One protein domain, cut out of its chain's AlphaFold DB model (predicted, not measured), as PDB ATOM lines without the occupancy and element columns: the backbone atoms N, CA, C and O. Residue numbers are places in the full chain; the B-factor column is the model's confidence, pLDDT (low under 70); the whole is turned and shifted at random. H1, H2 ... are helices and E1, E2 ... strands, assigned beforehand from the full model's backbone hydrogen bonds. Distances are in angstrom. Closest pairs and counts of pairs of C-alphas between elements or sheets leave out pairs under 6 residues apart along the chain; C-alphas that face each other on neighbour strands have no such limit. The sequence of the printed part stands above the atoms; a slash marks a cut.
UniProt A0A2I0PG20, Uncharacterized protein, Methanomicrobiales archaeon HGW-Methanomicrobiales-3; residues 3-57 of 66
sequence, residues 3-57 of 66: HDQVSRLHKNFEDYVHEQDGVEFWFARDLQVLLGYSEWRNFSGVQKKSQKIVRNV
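What this domain is: This is residues 3 to 57 of the 66 residues of an uncharacterized protein of Methanomicrobiales archaeon HGW-Methanomicrobiales-3 (UniProt A0A2I0PG20). Three arms, two long helices H1 and H3 and the small strand hairpin E1 and E2, spread loosely from the short helix H2, with the space between H1 and H3 left open. The free ends that stick out are residues 3 to 8 of H1, residues 19 to 24 at the hairpin, and residues 48 to 57, of which 48 to 56 belong to H3. The 55 printed residues run H1, E1, E2, H2, H3, mostly helix, with one antiparallel sheet of order E1 - E2. The whole is only just loose, close to compact, with a radius of gyration of the C-alphas of 12.4 A and spans of 30 by 27 by 23 A.

How they stand to each other: Start at H1, residues 3 to 15, which with residues 9 to 13 alone touches H2, residues 28 to 34; the closest C-alphas, of Asn 12 and Leu 34, are 7.3 A apart. They run opposite ways at a steep tilt of 49 degrees. Next comes the hairpin of E1, residues 18 to 20, and E2, residues 23 to 25, antiparallel at 148 degrees; look for N 18 and O 25, 2.9 A apart, and N 25 and O 18, 2.8 A apart, within hydrogen-bond range. H3, residues 40 to 56, is close to H2 but not clearly touching; their closest C-alphas, of Gln 32 and Phe 43, are 6.3 A apart. H1 and H3 are apart. In H1 and H2 every O i to N i+4 pair is within hydrogen-bond range; in H3, 11 of 13 are.

Where its parts are: Find C-alpha 3 at (264.621, 588.641, 462.887); from there H1 runs 19.3 A to C-alpha 15. E1 covers 6.6 A, E2 6.4 A and H2 9.9 A. H3 runs 24.7 A from C-alpha 40 at (282.885, 572.048, 456.560) to C-alpha 56 at (283.958, 586.077, 476.822).

The domain as a whole: The C-alphas of His 3 and Asp 21, the two farthest apart, are 33.4 A apart. The printed part has no cut, and its four links are tight. Look for pLDDT under 70 at residues 3 to 11 and 47 to 57.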
ATOM      1  N   HIS A   3     265.196 589.277 461.698       51.06
ATOM      2  CA  HIS A   3     264.621 588.641 462.887       51.06
ATOM      3  C   HIS A   3     263.905 587.312 462.578       51.06
ATOM      4  O   HIS A   3     264.056 586.348 463.322       51.06
ATOM      5  N   ASP A   4     263.219 587.212 461.434       57.94
ATOM      6  CA  ASP A   4     262.549 585.975 460.998       57.94
ATOM      7  C   ASP A   4     263.495 584.791 460.789       57.94
ATOM      8  O   ASP A   4     263.130 583.646 461.044       57.94
ATOM      9  N   GLN A   5     264.727 585.058 460.350       58.31
ATOM     10  CA  GLN A   5     265.739 584.017 460.171       58.31
ATOM     11  C   GLN A   5     266.125 583.407 461.521       58.31
ATOM     12  O   GLN A   5     266.216 582.192 461.634       58.31
ATOM     13  N   VAL A   6     266.268 584.239 462.559       60.25
ATOM     14  CA  VAL A   6     266.617 583.786 463.913       60.25
ATOM     15  C   VAL A   6     265.492 582.943 464.518       60.25
ATOM     16  O   VAL A   6     265.765 581.879 465.060       60.25
ATOM     17  N   SER A   7     264.225 583.351 464.364       61.44
ATOM     18  CA  SER A   7     263.078 582.566 464.861       61.44
ATOM     19  C   SER A   7     262.903 581.217 464.157       61.44
ATOM     20  O   SER A   7     262.559 580.234 464.808       61.44
ATOM     21  N   ARG A   8     263.147 581.141 462.843       64.62
ATOM     22  CA  ARG A   8     263.086 579.864 462.109       64.62
ATOM     23  C   ARG A   8     264.237 578.938 462.479       64.62
ATOM     24  O   ARG A   8     264.009 577.754 462.682       64.62
ATOM     25  N   LEU A   9     265.446 579.484 462.608       66.50
ATOM     26  CA  LEU A   9     266.601 578.717 463.063       66.50
ATOM     27  C   LEU A   9     266.383 578.173 464.481       66.50
ATOM     28  O   LEU A   9     266.682 577.010 464.705       66.50
ATOM     29  N   HIS A  10     265.828 578.968 465.405       63.69
ATOM     30  CA  HIS A  10     265.540 578.520 466.775       63.69
ATOM     31  C   HIS A  10     264.608 577.313 466.833       63.69
ATOM     32  O   HIS A  10     264.958 576.343 467.494       63.69
ATOM     33  N   LYS A  11     263.492 577.323 466.094       66.81
ATOM     34  CA  LYS A  11     262.603 576.151 466.041       66.81
ATOM     35  C   LYS A  11     263.325 574.910 465.532       66.81
ATOM     36  O   LYS A  11     263.197 573.846 466.115       66.81
ATOM     37  N   ASN A  12     264.147 575.069 464.499       71.31
ATOM     38  CA  ASN A  12     264.900 573.935 463.997       71.31
ATOM     39  C   ASN A  12     265.969 573.465 465.008       71.31
ATOM     40  O   ASN A  12     266.225 572.279 465.093       71.31
ATOM     41  N   PHE A  13     266.596 574.341 465.805       72.94
ATOM     42  CA  PHE A  13     267.557 573.899 466.832       72.94
ATOM     43  C   PHE A  13     266.909 573.056 467.938       72.94
ATOM     44  O   PHE A  13     267.567 572.149 468.447       72.94
ATOM     45  N   GLU A  14     265.654 573.344 468.294       72.81
ATOM     46  CA  GLU A  14     264.879 572.550 469.256       72.81
ATOM     47  C   GLU A  14     264.564 571.151 468.699       72.81
ATOM     48  O   GLU A  14     264.682 570.172 469.427       72.81
ATOM     49  N   ASP A  15     264.289 571.024 467.396       78.44
ATOM     50  CA  ASP A  15     264.017 569.726 466.754       78.44
ATOM     51  C   ASP A  15     265.261 568.815 466.630       78.44
ATOM     52  O   ASP A  15     265.128 567.596 466.530       78.44
ATOM     53  N   TYR A  16     266.473 569.389 466.627       75.19
ATOM     54  CA  TYR A  16     267.750 568.655 466.550       75.19
ATOM     55  C   TYR A  16     268.454 568.516 467.912       75.19
ATOM     56  O   TYR A  16     269.635 568.156 467.960       75.19
ATOM     57  N   VAL A  17     267.778 568.848 469.020       82.25
ATOM     58  CA  VAL A  17     268.340 568.627 470.356       82.25
ATOM     59  C   VAL A  17     268.337 567.134 470.663       82.25
ATOM     60  O   VAL A  17     267.331 566.442 470.508       82.25
ATOM     61  N   HIS A  18     269.486 566.619 471.078       81.88
ATOM     62  CA  HIS A  18     269.606 565.259 471.574       81.88
ATOM     63  C   HIS A  18     269.780 565.313 473.082       81.88
ATOM     64  O   HIS A  18     270.624 566.050 473.582       81.88
ATOM     65  N   GLU A  19     269.002 564.517 473.803       85.31
ATOM     66  CA  GLU A  19     269.153 564.357 475.242       85.31
ATOM     67  C   GLU A  19     269.754 562.982 475.530       85.31
ATOM     68  O   GLU A  19     269.269 561.955 475.045       85.31
ATOM     69  N   GLN A  20     270.822 562.957 476.320       80.56
ATOM     70  CA  GLN A  20     271.357 561.728 476.890       80.56
ATOM     71  C   GLN A  20     271.744 561.999 478.338       80.56
ATOM     72  O   GLN A  20     272.423 562.980 478.628       80.56
ATOM     73  N   ASP A  21     271.268 561.147 479.247       79.88
ATOM     74  CA  ASP A  21     271.523 561.250 480.690       79.88
ATOM     75  C   ASP A  21     271.166 562.628 481.292       79.88
ATOM     76  O   ASP A  21     271.848 563.132 482.185       79.88
ATOM     77  N   GLY A  22     270.096 563.260 480.791       83.69
ATOM     78  CA  GLY A  22     269.649 564.589 481.225       83.69
ATOM     79  C   GLY A  22     270.533 565.744 480.743       83.69
ATOM     80  O   GLY A  22     270.387 566.871 481.216       83.69
ATOM     81  N   VAL A  23     271.464 565.479 479.822       78.88
ATOM     82  CA  VAL A  23     272.290 566.495 479.171       78.88
ATOM     83  C   VAL A  23     271.827 566.668 477.732       78.88
ATOM     84  O   VAL A  23     271.876 565.737 476.928       78.88
ATOM     85  N   GLU A  24     271.418 567.889 477.407       83.69
ATOM     86  CA  GLU A  24     271.080 568.305 476.050       83.69
ATOM     87  C   GLU A  24     272.352 568.650 475.265       83.69
ATOM     88  O   GLU A  24     273.186 569.456 475.699       83.69
ATOM     89  N   PHE A  25     272.516 568.051 474.088       80.88
ATOM     90  CA  PHE A  25     273.625 568.320 473.184       80.88
ATOM     91  C   PHE A  25     273.183 568.308 471.721       80.88
ATOM     92  O   PHE A  25     272.158 567.751 471.340       80.88
ATOM     93  N   TRP A  26     274.015 568.917 470.879       84.50
ATOM     94  CA  TRP A  26     273.815 568.968 469.435       84.50
ATOM     95  C   TRP A  26     275.040 568.417 468.720       84.50
ATOM     96  O   TRP A  26     276.183 568.750 469.062       84.50
ATOM     97  N   PHE A  27     274.824 567.633 467.666       79.31
ATOM     98  CA  PHE A  27     275.921 567.205 466.813       79.31
ATOM     99  C   PHE A  27     276.365 568.338 465.890       79.31
ATOM    100  O   PHE A  27     275.589 568.961 465.168       79.31
ATOM    101  N   ALA A  28     277.677 568.563 465.844       76.19
ATOM    102  CA  ALA A  28     278.287 569.566 464.977       76.19
ATOM    103  C   ALA A  28     277.999 569.339 463.476       76.19
ATOM    104  O   ALA A  28     278.058 570.285 462.696       76.19
ATOM    105  N   ARG A  29     277.706 568.097 463.069       77.75
ATOM    106  CA  ARG A  29     277.320 567.748 461.693       77.75
ATOM    107  C   ARG A  29     275.894 568.186 461.370       77.75
ATOM    108  O   ARG A  29     275.685 568.791 460.324       77.75
ATOM    109  N   ASP A  30     274.963 567.980 462.289       78.81
ATOM    110  CA  ASP A  30     273.565 568.365 462.087       78.81
ATOM    111  C   ASP A  30     273.425 569.888 462.080       78.81
ATOM    112  O   ASP A  30     272.798 570.462 461.191       78.81
ATOM    113  N   LEU A  31     274.160 570.568 462.967       78.06
ATOM    114  CA  LEU A  31     274.258 572.031 462.991       78.06
ATOM    115  C   LEU A  31     274.801 572.621 461.677       78.06
ATOM    116  O   LEU A  31     274.408 573.721 461.291       78.06
ATOM    117  N   GLN A  32     275.708 571.922 460.984       76.69
ATOM    118  CA  GLN A  32     276.243 572.383 459.701       76.69
ATOM    119  C   GLN A  32     275.140 572.441 458.634       76.69
ATOM    120  O   GLN A  32     275.021 573.451 457.932       76.69
ATOM    121  N   VAL A  33     274.350 571.371 458.525       76.00
ATOM    122  CA  VAL A  33     273.242 571.264 457.565       76.00
ATOM    123  C   VAL A  33     272.140 572.258 457.921       76.00
ATOM    124  O   VAL A  33     271.644 572.967 457.047       76.00
ATOM    125  N   LEU A  34     271.835 572.389 459.214       75.38
ATOM    126  CA  LEU A  34     270.814 573.293 459.736       75.38
ATOM    127  C   LEU A  34     271.093 574.770 459.435       75.38
ATOM    128  O   LEU A  34     270.186 575.545 459.135       75.38
ATOM    129  N   LEU A  35     272.367 575.157 459.494       74.56
ATOM    130  CA  LEU A  35     272.831 576.503 459.165       74.56
ATOM    131  C   LEU A  35     273.045 576.717 457.655       74.56
ATOM    132  O   LEU A  35     273.426 577.815 457.246       74.56
ATOM    133  N   GLY A  36     272.812 575.693 456.827       72.88
ATOM    134  CA  GLY A  36     272.931 575.772 455.370       72.88
ATOM    135  C   GLY A  36     274.371 575.833 454.856       72.88
ATOM    136  O   GLY A  36     274.610 576.344 453.762       72.88
ATOM    137  N   TYR A  37     275.353 575.347 455.624       77.19
ATOM    138  CA  TYR A  37     276.750 575.343 455.191       77.19
ATOM    139  C   TYR A  37     277.078 574.103 454.353       77.19
ATOM    140  O   TYR A  37     277.285 573.014 454.884       77.19
ATOM    141  N   SER A  38     277.253 574.290 453.045       73.12
ATOM    142  CA  SER A  38     277.644 573.220 452.113       73.12
ATOM    143  C   SER A  38     279.052 572.663 452.375       73.12
ATOM    144  O   SER A  38     279.326 571.504 452.082       73.12
ATOM    145  N   GLU A  39     279.950 573.469 452.956       76.25
ATOM    146  CA  GLU A  39     281.353 573.103 453.192       76.25
ATOM    147  C   GLU A  39     281.760 573.194 454.670       76.25
ATOM    148  O   GLU A  39     281.591 574.225 455.329       76.25
ATOM    149  N   TRP A  40     282.422 572.142 455.168       72.50
ATOM    150  CA  TRP A  40     282.885 572.048 456.560       72.50
ATOM    151  C   TRP A  40     283.902 573.138 456.945       72.50
ATOM    152  O   TRP A  40     283.945 573.581 458.094       72.50
ATOM    153  N   ARG A  41     284.713 573.626 455.991       73.06
ATOM    154  CA  ARG A  41     285.711 574.688 456.242       73.06
ATOM    155  C   ARG A  41     285.073 575.976 456.762       73.06
ATOM    156  O   ARG A  41     285.602 576.561 457.710       73.06
ATOM    157  N   ASN A  42     283.926 576.355 456.199       72.94
ATOM    158  CA  ASN A  42     283.173 577.545 456.595       72.94
ATOM    159  C   ASN A  42     282.542 577.366 457.986       72.94
ATOM    160  O   ASN A  42     282.555 578.288 458.803       72.94
ATOM    161  N   PHE A  43     282.100 576.147 458.303       72.88
ATOM    162  CA  PHE A  43     281.555 575.802 459.615       72.88
ATOM    163  C   PHE A  43     282.621 575.755 460.730       72.88
ATOM    164  O   PHE A  43     282.359 576.182 461.856       72.88
ATOM    165  N   SER A  44     283.860 575.341 460.435       70.50
ATOM    166  CA  SER A  44     284.940 575.286 461.443       70.50
ATOM    167  C   SER A  44     285.242 576.652 462.090       70.50
ATOM    168  O   SER A  44     285.640 576.739 463.257       70.50
ATOM    169  N   GLY A  45     285.006 577.743 461.350       71.69
ATOM    170  CA  GLY A  45     285.134 579.108 461.859       71.69
ATOM    171  C   GLY A  45     284.067 579.449 462.902       71.69
ATOM    172  O   GLY A  45     284.363 580.131 463.887       71.69
ATOM    173  N   VAL A  46     282.851 578.919 462.735       71.94
ATOM    174  CA  VAL A  46     281.736 579.082 463.680       71.94
ATOM    175  C   VAL A  46     282.040 578.366 464.994       71.94
ATOM    176  O   VAL A  46     281.859 578.959 466.056       71.94
ATOM    177  N   GLN A  47     282.610 577.156 464.949       67.81
ATOM    178  CA  GLN A  47     283.022 576.423 466.155       67.81
ATOM    179  C   GLN A  47     284.073 577.198 466.967       67.81
ATOM    180  O   GLN A  47     283.929 577.371 468.180       67.81
ATOM    181  N   LYS A  48     285.100 577.747 466.299       69.69
ATOM    182  CA  LYS A  48     286.111 578.601 466.951       69.69
ATOM    183  C   LYS A  48     285.507 579.879 467.537       69.69
ATOM    184  O   LYS A  48     285.939 580.337 468.595       69.69
ATOM    185  N   LYS A  49     284.514 580.467 466.862       67.69
ATOM    186  CA  LYS A  49     283.798 581.645 467.363       67.69
ATOM    187  C   LYS A  49     282.939 581.303 468.582       67.69
ATOM    188  O   LYS A  49     282.977 582.059 469.544       67.69
ATOM    189  N   SER A  50     282.254 580.161 468.579       66.69
ATOM    190  CA  SER A  50     281.470 579.678 469.721       66.69
ATOM    191  C   SER A  50     282.345 579.485 470.966       66.69
ATOM    192  O   SER A  50     282.048 580.040 472.022       66.69
ATOM    193  N   GLN A  51     283.516 578.849 470.825       65.44
ATOM    194  CA  GLN A  51     284.489 578.733 471.924       65.44
ATOM    195  C   GLN A  51     284.959 580.098 472.452       65.44
ATOM    196  O   GLN A  51     285.107 580.285 473.659       65.44
ATOM    197  N   LYS A  52     285.185 581.077 471.563       59.56
ATOM    198  CA  LYS A  52     285.523 582.449 471.978       59.56
ATOM    199  C   LYS A  52     284.369 583.141 472.702       59.56
ATOM    200  O   LYS A  52     284.631 583.866 473.656       59.56
ATOM    201  N   ILE A  53     283.122 582.924 472.277       54.41
ATOM    202  CA  ILE A  53     281.939 583.480 472.949       54.41
ATOM    203  C   ILE A  53     281.856 582.928 474.370       54.41
ATOM    204  O   ILE A  53     281.789 583.728 475.293       54.41
ATOM    205  N   VAL A  54     281.973 581.611 474.567       59.75
ATOM    206  CA  VAL A  54     281.962 581.002 475.912       59.75
ATOM    207  C   VAL A  54     283.070 581.574 476.806       59.75
ATOM    208  O   VAL A  54     282.821 581.845 477.972       59.75
ATOM    209  N   ARG A  55     284.269 581.846 476.270       55.81
ATOM    210  CA  ARG A  55     285.352 582.490 477.045       55.81
ATOM    211  C   ARG A  55     285.076 583.955 477.402       55.81
ATOM    212  O   ARG A  55     285.576 584.422 478.421       55.81
ATOM    213  N   ASN A  56     284.327 584.680 476.572       56.38
ATOM    214  CA  ASN A  56     283.958 586.077 476.822       56.38
ATOM    215  C   ASN A  56     282.655 586.227 477.620       56.38
ATOM    216  O   ASN A  56     282.406 587.302 478.166       56.38
ATOM    217  N   VAL A  57     281.843 585.171 477.717       56.66
ATOM    218  CA  VAL A  57     280.814 585.054 478.746       56.66
ATOM    219  C   VAL A  57     281.566 584.849 480.054       56.66
ATOM    220  O   VAL A  57     281.894 583.729 480.438       56.66
TER     221      VAL A  57